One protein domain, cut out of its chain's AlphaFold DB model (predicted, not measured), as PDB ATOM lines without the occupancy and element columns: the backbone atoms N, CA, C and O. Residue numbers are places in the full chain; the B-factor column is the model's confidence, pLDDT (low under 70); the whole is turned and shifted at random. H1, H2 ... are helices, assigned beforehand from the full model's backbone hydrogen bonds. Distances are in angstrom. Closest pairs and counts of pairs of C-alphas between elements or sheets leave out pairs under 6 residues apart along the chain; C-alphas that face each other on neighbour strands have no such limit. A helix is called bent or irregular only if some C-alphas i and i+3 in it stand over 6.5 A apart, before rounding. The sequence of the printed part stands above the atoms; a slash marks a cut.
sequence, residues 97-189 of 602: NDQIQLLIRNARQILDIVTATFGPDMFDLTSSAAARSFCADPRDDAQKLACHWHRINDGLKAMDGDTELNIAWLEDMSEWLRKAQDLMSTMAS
ATOM      1  N   ASN A  97      59.949 -41.850 -50.298       58.34
ATOM      2  CA  ASN A  97      60.351 -40.433 -50.238       58.34
ATOM      3  C   ASN A  97      59.275 -39.471 -49.686       58.34
ATOM      4  O   ASN A  97      59.610 -38.355 -49.294       58.34
ATOM      5  N   ASP A  98      58.006 -39.888 -49.622       62.19
ATOM      6  CA  ASP A  98      56.871 -39.061 -49.180       62.19
ATOM      7  C   ASP A  98      56.318 -39.474 -47.801       62.19
ATOM      8  O   ASP A  98      55.338 -38.887 -47.331       62.19
ATOM      9  N   GLN A  99      56.932 -40.448 -47.112       63.53
ATOM     10  CA  GLN A  99      56.433 -40.983 -45.832       63.53
ATOM     11  C   GLN A  99      56.176 -39.898 -44.778       63.53
ATOM     12  O   GLN A  99      55.128 -39.918 -44.133       63.53
ATOM     13  N   ILE A 100      57.077 -38.917 -44.634       68.19
ATOM     14  CA  ILE A 100      56.884 -37.794 -43.699       68.19
ATOM     15  C   ILE A 100      55.621 -37.011 -44.066       68.19
ATOM     16  O   ILE A 100      54.781 -36.744 -43.208       68.19
ATOM     17  N   GLN A 101      55.458 -36.653 -45.343       69.50
ATOM     18  CA  GLN A 101      54.301 -35.876 -45.781       69.50
ATOM     19  C   GLN A 101      52.996 -36.655 -45.611       69.50
ATOM     20  O   GLN A 101      51.985 -36.073 -45.222       69.50
ATOM     21  N   LEU A 102      53.015 -37.962 -45.872       70.06
ATOM     22  CA  LEU A 102      51.861 -38.840 -45.703       70.06
ATOM     23  C   LEU A 102      51.485 -39.000 -44.229       70.06
ATOM     24  O   LEU A 102      50.313 -38.856 -43.892       70.06
ATOM     25  N   LEU A 103      52.459 -39.199 -43.338       72.00
ATOM     26  CA  LEU A 103      52.221 -39.258 -41.894       72.00
ATOM     27  C   LEU A 103      51.665 -37.936 -41.363       72.00
ATOM     28  O   LEU A 103      50.684 -37.954 -40.624       72.00
ATOM     29  N   ILE A 104      52.208 -36.791 -41.794       75.06
ATOM     30  CA  ILE A 104      51.680 -35.466 -41.424       75.06
ATOM     31  C   ILE A 104      50.238 -35.300 -41.910       75.06
ATOM     32  O   ILE A 104      49.393 -34.806 -41.165       75.06
ATOM     33  N   ARG A 105      49.937 -35.695 -43.154       77.25
ATOM     34  CA  ARG A 105      48.578 -35.600 -43.712       77.25
ATOM     35  C   ARG A 105      47.598 -36.498 -42.962       77.25
ATOM     36  O   ARG A 105      46.543 -36.010 -42.570       77.25
ATOM     37  N   ASN A 106      47.963 -37.753 -42.705       78.00
ATOM     38  CA  ASN A 106      47.143 -38.690 -41.936       78.00
ATOM     39  C   ASN A 106      46.907 -38.172 -40.517       78.00
ATOM     40  O   ASN A 106      45.782 -38.195 -40.027       78.00
ATOM     41  N   ALA A 107      47.950 -37.649 -39.870       80.75
ATOM     42  CA  ALA A 107      47.836 -37.131 -38.520       80.75
ATOM     43  C   ALA A 107      46.931 -35.900 -38.448       80.75
ATOM     44  O   ALA A 107      46.109 -35.813 -37.545       80.75
ATOM     45  N   ARG A 108      46.998 -35.000 -39.437       82.94
ATOM     46  CA  ARG A 108      46.063 -33.869 -39.552       82.94
ATOM     47  C   ARG A 108      44.622 -34.323 -39.786       82.94
ATOM     48  O   ARG A 108      43.729 -33.808 -39.133       82.94
ATOM     49  N   GLN A 109      44.391 -35.313 -40.649       79.25
ATOM     50  CA  GLN A 109      43.042 -35.856 -40.859       79.25
ATOM     51  C   GLN A 109      42.469 -36.477 -39.581       79.25
ATOM     52  O   GLN A 109      41.325 -36.215 -39.220       79.25
ATOM     53  N   ILE A 110      43.266 -37.280 -38.873       78.81
ATOM     54  CA  ILE A 110      42.846 -37.861 -37.596       78.81
ATOM     55  C   ILE A 110      42.639 -36.760 -36.551       78.81
ATOM     56  O   ILE A 110      41.660 -36.814 -35.811       78.81
ATOM     57  N   LEU A 111      43.495 -35.737 -36.520       83.06
ATOM     58  CA  LEU A 111      43.326 -34.580 -35.647       83.06
ATOM     59  C   LEU A 111      41.989 -33.887 -35.898       83.06
ATOM     60  O   LEU A 111      41.296 -33.601 -34.930       83.06
ATOM     61  N   ASP A 112      41.602 -33.648 -37.152       80.50
ATOM     62  CA  ASP A 112      40.322 -33.014 -37.485       80.50
ATOM     63  C   ASP A 112      39.139 -33.824 -36.930       80.50
ATOM     64  O   ASP A 112      38.208 -33.263 -36.352       80.50
ATOM     65  N   ILE A 113      39.202 -35.156 -37.032       75.88
ATOM     66  CA  ILE A 113      38.181 -36.067 -36.496       75.88
ATOM     67  C   ILE A 113      38.134 -36.002 -34.963       75.88
ATOM     68  O   ILE A 113      37.057 -35.876 -34.370       75.88
ATOM     69  N   VAL A 114      39.292 -36.072 -34.306       80.06
ATOM     70  CA  VAL A 114      39.398 -36.013 -32.842       80.06
ATOM     71  C   VAL A 114      38.930 -34.639 -32.335       80.06
ATOM     72  O   VAL A 114      38.146 -34.562 -31.392       80.06
ATOM     73  N   THR A 115      39.305 -33.559 -33.017       81.75
ATOM     74  CA  THR A 115      38.891 -32.172 -32.738       81.75
ATOM     75  C   THR A 115      37.379 -32.006 -32.882       81.75
ATOM     76  O   THR A 115      36.737 -31.414 -32.017       81.75
ATOM     77  N   ALA A 116      36.776 -32.568 -33.931       78.94
ATOM     78  CA  ALA A 116      35.324 -32.562 -34.099       78.94
ATOM     79  C   ALA A 116      34.599 -33.350 -32.991       78.94
ATOM     80  O   ALA A 116      33.477 -33.003 -32.625       78.94
ATOM     81  N   THR A 117      35.240 -34.389 -32.447       73.50
ATOM     82  CA  THR A 117      34.668 -35.262 -31.411       73.50
ATOM     83  C   THR A 117      34.756 -34.649 -30.010       73.50
ATOM     84  O   THR A 117      33.787 -34.709 -29.254       73.50
ATOM     85  N   PHE A 118      35.897 -34.054 -29.652       78.75
ATOM     86  CA  PHE A 118      36.180 -33.556 -28.296       78.75
ATOM     87  C   PHE A 118      36.135 -32.027 -28.165       78.75
ATOM     88  O   PHE A 118      36.226 -31.500 -27.056       78.75
ATOM     89  N   GLY A 119      35.945 -31.319 -29.276       77.75
ATOM     90  CA  GLY A 119      35.882 -29.864 -29.343       77.75
ATOM     91  C   GLY A 119      37.220 -29.221 -29.744       77.75
ATOM     92  O   GLY A 119      38.293 -29.745 -29.431       77.75
ATOM     93  N   PRO A 120      37.173 -28.061 -30.425       74.44
ATOM     94  CA  PRO A 120      38.361 -27.394 -30.957       74.44
ATOM     95  C   PRO A 120      39.296 -26.842 -29.880       74.44
ATOM     96  O   PRO A 120      40.511 -26.875 -30.056       74.44
ATOM     97  N   ASP A 121      38.751 -26.418 -28.740       72.81
ATOM     98  CA  ASP A 121      39.507 -25.765 -27.664       72.81
ATOM     99  C   ASP A 121      40.624 -26.643 -27.074       72.81
ATOM    100  O   ASP A 121      41.577 -26.121 -26.495       72.81
ATOM    101  N   MET A 122      40.511 -27.969 -27.221       70.81
ATOM    102  CA  MET A 122      41.474 -28.943 -26.704       70.81
ATOM    103  C   MET A 122      42.693 -29.129 -27.622       70.81
ATOM    104  O   MET A 122      43.774 -29.426 -27.124       70.81
ATOM    105  N   PHE A 123      42.534 -28.958 -28.939       73.69
ATOM    106  CA  PHE A 123      43.568 -29.252 -29.945       73.69
ATOM    107  C   PHE A 123      44.091 -28.002 -30.672       73.69
ATOM    108  O   PHE A 123      45.081 -28.084 -31.406       73.69
ATOM    109  N   ASP A 124      43.462 -26.841 -30.464       69.06
ATOM    110  CA  ASP A 124      43.904 -25.564 -31.024       69.06
ATOM    111  C   ASP A 124      45.255 -25.123 -30.427       69.06
ATOM    112  O   ASP A 124      45.481 -25.099 -29.218       69.06
ATOM    113  N   LEU A 125      46.177 -24.744 -31.310       56.53
ATOM    114  CA  LEU A 125      47.543 -24.322 -30.998       56.53
ATOM    115  C   LEU A 125      47.626 -22.878 -30.480       56.53
ATOM    116  O   LEU A 125      48.687 -22.449 -30.019       56.53
ATOM    117  N   THR A 126      46.546 -22.104 -30.596       56.00
ATOM    118  CA  THR A 126      46.537 -20.666 -30.290       56.00
ATOM    119  C   THR A 126      46.146 -20.345 -28.839       56.00
ATOM    120  O   THR A 126      46.504 -19.280 -28.328       56.00
ATOM    121  N   SER A 127      45.531 -21.280 -28.104       55.50
ATOM    122  CA  SER A 127      45.125 -21.119 -26.696       55.50
ATOM    123  C   SER A 127      46.258 -21.431 -25.700       55.50
ATOM    124  O   SER A 127      46.137 -22.248 -24.787       55.50
ATOM    125  N   SER A 128      47.389 -20.728 -25.823       55.12
ATOM    126  CA  SER A 128      48.625 -20.999 -25.059       55.12
ATOM    127  C   SER A 128      48.510 -20.989 -23.518       55.12
ATOM    128  O   SER A 128      49.409 -21.496 -22.848       55.12
ATOM    129  N   ALA A 129      47.432 -20.452 -22.933       57.84
ATOM    130  CA  ALA A 129      47.201 -20.450 -21.483       57.84
ATOM    131  C   ALA A 129      46.330 -21.624 -20.989       57.84
ATOM    132  O   ALA A 129      46.617 -22.192 -19.938       57.84
ATOM    133  N   ALA A 130      45.296 -22.015 -21.744       57.09
ATOM    134  CA  ALA A 130      44.398 -23.110 -21.367       57.09
ATOM    135  C   ALA A 130      45.017 -24.481 -21.686       57.09
ATOM    136  O   ALA A 130      45.051 -25.351 -20.818       57.09
ATOM    137  N   ALA A 131      45.612 -24.640 -22.875       58.00
ATOM    138  CA  ALA A 131      46.251 -25.890 -23.296       58.00
ATOM    139  C   ALA A 131      47.416 -26.300 -22.368       58.00
ATOM    140  O   ALA A 131      47.544 -27.462 -21.988       58.00
ATOM    141  N   ARG A 132      48.223 -25.333 -21.897       61.06
ATOM    142  CA  ARG A 132      49.323 -25.596 -20.944       61.06
ATOM    143  C   ARG A 132      48.840 -26.026 -19.556       61.06
ATOM    144  O   ARG A 132      49.558 -26.757 -18.881       61.06
ATOM    145  N   SER A 133      47.651 -25.594 -19.128       64.19
ATOM    146  CA  SER A 133      47.087 -25.970 -17.825       64.19
ATOM    147  C   SER A 133      46.604 -27.422 -17.796       64.19
ATOM    148  O   SER A 133      46.751 -28.070 -16.766       64.19
ATOM    149  N   PHE A 134      46.044 -27.939 -18.897       68.44
ATOM    150  CA  PHE A 134      45.589 -29.336 -18.979       68.44
ATOM    151  C   PHE A 134      46.748 -30.321 -19.185       68.44
ATOM    152  O   PHE A 134      46.705 -31.430 -18.665       68.44
ATOM    153  N   CYS A 135      47.828 -29.909 -19.858       74.00
ATOM    154  CA  CYS A 135      49.010 -30.759 -20.047       74.00
ATOM    155  C   CYS A 135      49.903 -30.916 -18.815       74.00
ATOM    156  O   CYS A 135      50.790 -31.766 -18.818       74.00
ATOM    157  N   ALA A 136      49.668 -30.126 -17.765       73.06
ATOM    158  CA  ALA A 136      50.328 -30.307 -16.478       73.06
ATOM    159  C   ALA A 136      49.763 -31.508 -15.690       73.06
ATOM    160  O   ALA A 136      50.512 -32.140 -14.951       73.06
ATOM    161  N   ASP A 137      48.472 -31.823 -15.860       74.88
ATOM    162  CA  ASP A 137      47.783 -32.942 -15.199       74.88
ATOM    163  C   ASP A 137      46.589 -33.435 -16.051       74.88
ATOM    164  O   ASP A 137      45.445 -33.015 -15.832       74.88
ATOM    165  N   PRO A 138      46.838 -34.272 -17.078       75.56
ATOM    166  CA  PRO A 138      45.796 -34.727 -17.993       75.56
ATOM    167  C   PRO A 138      44.884 -35.763 -17.321       75.56
ATOM    168  O   PRO A 138      45.327 -36.840 -16.913       75.56
ATOM    169  N   ARG A 139      43.586 -35.457 -17.238       76.31
ATOM    170  CA  ARG A 139      42.592 -36.255 -16.491       76.31
ATOM    171  C   ARG A 139      41.976 -37.403 -17.286       76.31
ATOM    172  O   ARG A 139      41.443 -38.334 -16.689       76.31
ATOM    173  N   ASP A 140      42.035 -37.331 -18.609       80.12
ATOM    174  CA  ASP A 140      41.476 -38.323 -19.523       80.12
ATOM    175  C   ASP A 140      42.414 -38.566 -20.720       80.12
ATOM    176  O   ASP A 140      43.406 -37.858 -20.924       80.12
ATOM    177  N   ASP A 141      42.136 -39.616 -21.493       81.69
ATOM    178  CA  ASP A 141      42.997 -40.022 -22.607       81.69
ATOM    179  C   ASP A 141      42.926 -39.058 -23.803       81.69
ATOM    180  O   ASP A 141      43.901 -38.948 -24.549       81.69
ATOM    181  N   ALA A 142      41.838 -38.289 -23.944       82.44
ATOM    182  CA  ALA A 142      41.719 -37.241 -24.960       82.44
ATOM    183  C   ALA A 142      42.672 -36.070 -24.667       82.44
ATOM    184  O   ALA A 142      43.401 -35.629 -25.556       82.44
ATOM    185  N   GLN A 143      42.764 -35.640 -23.406       84.00
ATOM    186  CA  GLN A 143      43.720 -34.630 -22.949       84.00
ATOM    187  C   GLN A 143      45.164 -35.112 -23.113       84.00
ATOM    188  O   GLN A 143      46.006 -34.366 -23.612       84.00
ATOM    189  N   LYS A 144      45.466 -36.374 -22.767       85.75
ATOM    190  CA  LYS A 144      46.802 -36.956 -23.012       85.75
ATOM    191  C   LYS A 144      47.163 -36.918 -24.498       85.75
ATOM    192  O   LYS A 144      48.299 -36.587 -24.843       85.75
ATOM    193  N   LEU A 145      46.208 -37.239 -25.371       88.12
ATOM    194  CA  LEU A 145      46.400 -37.231 -26.819       88.12
ATOM    195  C   LEU A 145      46.622 -35.815 -27.370       88.12
ATOM    196  O   LEU A 145      47.503 -35.622 -28.211       88.12
ATOM    197  N   ALA A 146      45.882 -34.825 -26.869       86.00
ATOM    198  CA  ALA A 146      46.053 -33.416 -27.219       86.00
ATOM    199  C   ALA A 146      47.433 -32.881 -26.813       86.00
ATOM    200  O   ALA A 146      48.146 -32.282 -27.618       86.00
ATOM    201  N   CYS A 147      47.878 -33.188 -25.596       85.69
ATOM    202  CA  CYS A 147      49.208 -32.805 -25.125       85.69
ATOM    203  C   CYS A 147      50.327 -33.455 -25.940       85.69
ATOM    204  O   CYS A 147      51.336 -32.814 -26.243       85.69
ATOM    205  N   HIS A 148      50.134 -34.711 -26.342       87.31
ATOM    206  CA  HIS A 148      51.073 -35.394 -27.220       87.31
ATOM    207  C   HIS A 148      51.124 -34.747 -28.618       87.31
ATOM    208  O   HIS A 148      52.217 -34.545 -29.148       87.31
ATOM    209  N   TRP A 149      49.978 -34.329 -29.172       87.06
ATOM    210  CA  TRP A 149      49.913 -33.592 -30.441       87.06
ATOM    211  C   TRP A 149      50.693 -32.274 -30.391       87.06
ATOM    212  O   TRP A 149      51.486 -31.985 -31.290       87.06
ATOM    213  N   HIS A 150      50.522 -31.490 -29.322       82.75
ATOM    214  CA  HIS A 150      51.258 -30.235 -29.144       82.75
ATOM    215  C   HIS A 150      52.775 -30.456 -29.147       82.75
ATOM    216  O   HIS A 150      53.486 -29.753 -29.864       82.75
ATOM    217  N   ARG A 151      53.262 -31.483 -28.437       81.69
ATOM    218  CA  ARG A 151      54.689 -31.845 -28.403       81.69
ATOM    219  C   ARG A 151      55.236 -32.188 -29.791       81.69
ATOM    220  O   ARG A 151      56.300 -31.705 -30.170       81.69
ATOM    221  N   ILE A 152      54.500 -32.991 -30.555       82.69
ATOM    222  CA  ILE A 152      54.883 -33.406 -31.912       82.69
ATOM    223  C   ILE A 152      54.927 -32.214 -32.869       82.69
ATOM    224  O   ILE A 152      55.840 -32.100 -33.689       82.69
ATOM    225  N   ASN A 153      53.948 -31.316 -32.765       79.31
ATOM    226  CA  ASN A 153      53.863 -30.136 -33.615       79.31
ATOM    227  C   ASN A 153      54.934 -29.085 -33.269       79.31
ATOM    228  O   ASN A 153      55.460 -28.433 -34.169       79.31
ATOM    229  N   ASP A 154      55.298 -28.942 -31.994       76.69
ATOM    230  CA  ASP A 154      56.430 -28.106 -31.581       76.69
ATOM    231  C   ASP A 154      57.763 -28.691 -32.074       76.69
ATOM    232  O   ASP A 154      58.603 -27.952 -32.589       76.69
ATOM    233  N   GLY A 155      57.918 -30.021 -32.027       73.62
ATOM    234  CA  GLY A 155      59.046 -30.724 -32.645       73.62
ATOM    235  C   GLY A 155      59.126 -30.507 -34.162       73.62
ATOM    236  O   GLY A 155      60.210 -30.285 -34.689       73.62
ATOM    237  N   LEU A 156      57.985 -30.475 -34.860       72.62
ATOM    238  CA  LEU A 156      57.923 -30.189 -36.298       72.62
ATOM    239  C   LEU A 156      58.391 -28.767 -36.637       72.62
ATOM    240  O   LEU A 156      59.135 -28.589 -37.595       72.62
ATOM    241  N   LYS A 157      58.004 -27.761 -35.842       71.62
ATOM    242  CA  LYS A 157      58.478 -26.376 -36.022       71.62
ATOM    243  C   LYS A 157      59.980 -26.234 -35.774       71.62
ATOM    244  O   LYS A 157      60.617 -25.398 -36.402       71.62
ATOM    245  N   ALA A 158      60.536 -27.031 -34.863       67.25
ATOM    246  CA  ALA A 158      61.967 -27.031 -34.567       67.25
ATOM    247  C   ALA A 158      62.816 -27.687 -35.674       67.25
ATOM    248  O   ALA A 158      64.005 -27.402 -35.763       67.25
ATOM    249  N   MET A 159      62.214 -28.533 -36.519       64.75
ATOM    250  CA  MET A 159      62.879 -29.205 -37.645       64.75
ATOM    251  C   MET A 159      62.922 -28.377 -38.938       64.75
ATOM    252  O   MET A 159      63.527 -28.830 -39.907       64.75
ATOM    253  N   ASP A 160      62.298 -27.193 -38.979       56.81
ATOM    254  CA  ASP A 160      62.254 -26.300 -40.152       56.81
ATOM    255  C   ASP A 160      63.635 -25.647 -40.409       56.81
ATOM    256  O   ASP A 160      63.834 -24.443 -40.240       56.81
ATOM    257  N   GLY A 161      64.630 -26.484 -40.732       54.56
ATOM    258  CA  GLY A 161      66.040 -26.120 -40.881       54.56
ATOM    259  C   GLY A 161      67.039 -27.281 -41.046       54.56
ATOM    260  O   GLY A 161      68.152 -27.008 -41.491       54.56
ATOM    261  N   ASP A 162      66.677 -28.541 -40.757       53.62
ATOM    262  CA  ASP A 162      67.584 -29.702 -40.876       53.62
ATOM    263  C   ASP A 162      67.126 -30.702 -41.953       53.62
ATOM    264  O   ASP A 162      65.963 -31.097 -42.025       53.62
ATOM    265  N   THR A 163      68.062 -31.124 -42.809       50.38
ATOM    266  CA  THR A 163      67.815 -32.002 -43.975       50.38
ATOM    267  C   THR A 163      67.779 -33.499 -43.639       50.38
ATOM    268  O   THR A 163      67.590 -34.318 -44.541       50.38
ATOM    269  N   GLU A 164      67.983 -33.881 -42.376       55.09
ATOM    270  CA  GLU A 164      68.020 -35.283 -41.952       55.09
ATOM    271  C   GLU A 164      66.699 -35.736 -41.322       55.09
ATOM    272  O   GLU A 164      66.102 -35.075 -40.473       55.09
ATOM    273  N   LEU A 165      66.245 -36.911 -41.761       58.56
ATOM    274  CA  LEU A 165      65.036 -37.586 -41.309       58.56
ATOM    275  C   LEU A 165      65.143 -37.888 -39.798       58.56
ATOM    276  O   LEU A 165      65.849 -38.816 -39.400       58.56
ATOM    277  N   ASN A 166      64.462 -37.124 -38.936       69.12
ATOM    278  CA  ASN A 166      64.506 -37.367 -37.492       69.12
ATOM    279  C   ASN A 166      63.656 -38.596 -37.127       69.12
ATOM    280  O   ASN A 166      62.440 -38.510 -36.944       69.12
ATOM    281  N   ILE A 167      64.319 -39.749 -37.021       70.00
ATOM    282  CA  ILE A 167      63.712 -41.046 -36.685       70.00
ATOM    283  C   ILE A 167      62.895 -40.963 -35.384       70.00
ATOM    284  O   ILE A 167      61.812 -41.537 -35.312       70.00
ATOM    285  N   ALA A 168      63.341 -40.180 -34.395       76.06
ATOM    286  CA  ALA A 168      62.627 -40.033 -33.127       76.06
ATOM    287  C   ALA A 168      61.275 -39.315 -33.291       76.06
ATOM    288  O   ALA A 168      60.285 -39.703 -32.676       76.06
ATOM    289  N   TRP A 169      61.196 -38.305 -34.166       80.44
ATOM    290  CA  TRP A 169      59.925 -37.637 -34.460       80.44
ATOM    291  C   TRP A 169      58.958 -38.559 -35.215       80.44
ATOM    292  O   TRP A 169      57.748 -38.508 -34.989       80.44
ATOM    293  N   LEU A 170      59.480 -39.431 -36.085       76.56
ATOM    294  CA  LEU A 170      58.671 -40.432 -36.788       76.56
ATOM    295  C   LEU A 170      58.080 -41.471 -35.836       76.56
ATOM    296  O   LEU A 170      56.910 -41.831 -35.980       76.56
ATOM    297  N   GLU A 171      58.863 -41.927 -34.860       79.62
ATOM    298  CA  GLU A 171      58.391 -42.823 -33.803       79.62
ATOM    299  C   GLU A 171      57.292 -42.159 -32.963       79.62
ATOM    300  O   GLU A 171      56.212 -42.739 -32.823       79.62
ATOM    301  N   ASP A 172      57.504 -40.919 -32.511       82.75
ATOM    302  CA  ASP A 172      56.514 -40.145 -31.745       82.75
ATOM    303  C   ASP A 172      55.212 -39.922 -32.541       82.75
ATOM    304  O   ASP A 172      54.109 -40.119 -32.023       82.75
ATOM    305  N   MET A 173      55.314 -39.550 -33.823       83.12
ATOM    306  CA  MET A 173      54.156 -39.355 -34.705       83.12
ATOM    307  C   MET A 173      53.378 -40.659 -34.922       83.12
ATOM    308  O   MET A 173      52.148 -40.678 -34.857       83.12
ATOM    309  N   SER A 174      54.086 -41.765 -35.157       80.88
ATOM    310  CA  SER A 174      53.482 -43.091 -35.307       80.88
ATOM    311  C   SER A 174      52.789 -43.542 -34.015       80.88
ATOM    312  O   SER A 174      51.673 -44.066 -34.053       80.88
ATOM    313  N   GLU A 175      53.397 -43.286 -32.855       85.00
ATOM    314  CA  GLU A 175      52.795 -43.572 -31.552       85.00
ATOM    315  C   GLU A 175      51.539 -42.725 -31.307       85.00
ATOM    316  O   GLU A 175      50.530 -43.239 -30.814       85.00
ATOM    317  N   TRP A 176      51.558 -41.444 -31.685       89.25
ATOM    318  CA  TRP A 176      50.381 -40.583 -31.604       89.25
ATOM    319  C   TRP A 176      49.239 -41.083 -32.481       89.25
ATOM    320  O   TRP A 176      48.119 -41.203 -31.990       89.25
ATOM    321  N   LEU A 177      49.523 -41.450 -33.733       83.12
ATOM    322  CA  LEU A 177      48.532 -42.021 -34.649       83.12
ATOM    323  C   LEU A 177      47.885 -43.284 -34.061       83.12
ATOM    324  O   LEU A 177      46.664 -43.418 -34.102       83.12
ATOM    325  N   ARG A 178      48.680 -44.177 -33.452       80.31
ATOM    326  CA  ARG A 178      48.166 -45.386 -32.785       80.31
ATOM    327  C   ARG A 178      47.284 -45.057 -31.582       80.31
ATOM    328  O   ARG A 178      46.212 -45.634 -31.451       80.31
ATOM    329  N   LYS A 179      47.702 -44.122 -30.724       84.31
ATOM    330  CA  LYS A 179      46.909 -43.683 -29.560       84.31
ATOM    331  C   LYS A 179      45.612 -42.987 -29.975       84.31
ATOM    332  O   LYS A 179      44.577 -43.206 -29.353       84.31
ATOM    333  N   ALA A 180      45.651 -42.182 -31.036       82.62
ATOM    334  CA  ALA A 180      44.469 -41.544 -31.599       82.62
ATOM    335  C   ALA A 180      43.496 -42.580 -32.172       82.62
ATOM    336  O   ALA A 180      42.300 -42.521 -31.895       82.62
ATOM    337  N   GLN A 181      44.014 -43.560 -32.916       76.75
ATOM    338  CA  GLN A 181      43.230 -44.680 -33.423       76.75
ATOM    339  C   GLN A 181      42.584 -45.478 -32.282       76.75
ATOM    340  O   GLN A 181      41.394 -45.773 -32.356       76.75
ATOM    341  N   ASP A 182      43.333 -45.791 -31.224       74.25
ATOM    342  CA  ASP A 182      42.844 -46.553 -30.071       74.25
ATOM    343  C   ASP A 182      41.722 -45.807 -29.323       74.25
ATOM    344  O   ASP A 182      40.632 -46.355 -29.120       74.25
ATOM    345  N   LEU A 183      41.921 -44.514 -29.035       80.31
ATOM    346  CA  LEU A 183      40.906 -43.650 -28.423       80.31
ATOM    347  C   LEU A 183      39.631 -43.585 -29.276       80.31
ATOM    348  O   LEU A 183      38.525 -43.791 -28.771       80.31
ATOM    349  N   MET A 184      39.780 -43.340 -30.579       74.56
ATOM    350  CA  MET A 184      38.652 -43.259 -31.511       74.56
ATOM    351  C   MET A 184      37.938 -44.606 -31.676       74.56
ATOM    352  O   MET A 184      36.714 -44.639 -31.806       74.56
ATOM    353  N   SER A 185      38.668 -45.721 -31.614       65.38
ATOM    354  CA  SER A 185      38.080 -47.063 -31.658       65.38
ATOM    355  C   SER A 185      37.274 -47.386 -30.394       65.38
ATOM    356  O   SER A 185      36.212 -48.001 -30.479       65.38
ATOM    357  N   THR A 186      37.709 -46.889 -29.232       64.19
ATOM    358  CA  THR A 186      37.026 -47.095 -27.945       64.19
ATOM    359  C   THR A 186      35.752 -46.252 -27.845       64.19
ATOM    360  O   THR A 186      34.719 -46.735 -27.370       64.19
ATOM    361  N   MET A 187      35.772 -45.027 -28.384       61.31
ATOM    362  CA  MET A 187      34.589 -44.158 -28.508       61.31
ATOM    363  C   MET A 187      33.461 -44.794 -29.321       61.31
ATOM    364  O   MET A 187      32.289 -44.480 -29.111       61.31
ATOM    365  N   ALA A 188      33.794 -45.751 -30.184       56.72
ATOM    366  CA  ALA A 188      32.825 -46.511 -30.950       56.72
ATOM    367  C   ALA A 188      31.921 -47.422 -30.074       56.72
ATOM    368  O   ALA A 188      30.941 -47.988 -30.549       56.72
ATOM    369  N   SER A 189      32.215 -47.557 -28.778       61.62
ATOM    370  CA  SER A 189      31.405 -48.311 -27.811       61.62
ATOM    371  C   SER A 189      30.700 -47.434 -26.764       61.62
ATOM    372  O   SER A 189      30.133 -47.955 -25.802       61.62
TER     373      SER A 189
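This is residues 97 to 189 of the 602 residues of the protein "GPI ethanolamine phosphate transferase 2" of Colletotrichum orbiculare (strain 104-T / ATCC 96160 / CBS 514.97 / LARS 414 / MAFF 240422) (UniProt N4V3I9). Three long helices, H1, H3 and H4, make an up-and-down bundle, their centres at the corners of a triangle. H3 and H4 form a helical hairpin and H1 packs along H4, while the side between H1 and H3 is looser; the short H2 lies in the long loop that leads from the end of H1 to the beginning of H3. The printed part has 93 residues, with four named helices in the order H1, H2, H3, H4 and no named strand, and its class is all helix. It is compact, with a radius of gyration of the C-alphas of 13.5 A and spans of 39 by 31 by 18 A.

H1, residues 97 to 118, H3, residues 141 to 158, and H4, residues 167 to 187, form the up-and-down bundle, in which each helix runs against the one before it. H1 and H4 touch, the closest C-alphas being those of Ala 107 and Leu 177, 6.3 A apart. They run the same way at a shallow tilt of 33 degrees, only just short of steep. H1 and H3 are close but not clearly touching, with the C-alphas of Phe 118 and Ala 142 closest at 7.4 A. They run opposite ways at a tilt of 37 degrees, only just steep. H3 and H4, a helical hairpin, touch with the C-alphas of Ile 152 and Met 173 closest at 6.6 A, and run opposite ways at a shallow tilt of 25 degrees. H2, residues 130 to 134, only just touches H3, with 3 pairs of C-alphas within 8 A; the closest are those of Phe 134 and Gln 143, 6.9 A apart, and H3 touches H2 with residues 143 to 147 alone. H2 is apart from H1 and from H4. In H2, H3 and H4 every O i to N i+4 pair is within hydrogen-bond range; in H1, 17 of 18 are.

H1 begins at C-alpha 97, at (60.351, -40.433, -50.238), and is 33.4 A long from first to last C-alpha. It is irregular, with C-alphas 97 and 100 7.9 A apart. H2 is 6.8 A long. H3 begins at C-alpha 141, at (42.997, -40.022, -22.607), and is 25.9 A long. H4, 30.4 A long, ends at C-alpha 187, at (34.589, -44.158, -28.508).

The two C-alphas farthest apart are those of Gly 161 and Ser 189, at 43.2 A. The printed part has no cut. The link from H1 to H2, 11 residues, is long; those from H2 to H3, 6 residues, and from H3 to H4, 8 residues, are short. The mean pLDDT of the printed part is 73.1, and it is under 70 in residues 97 to 101, 124 to 134, 158 to 166 and 185 to 189.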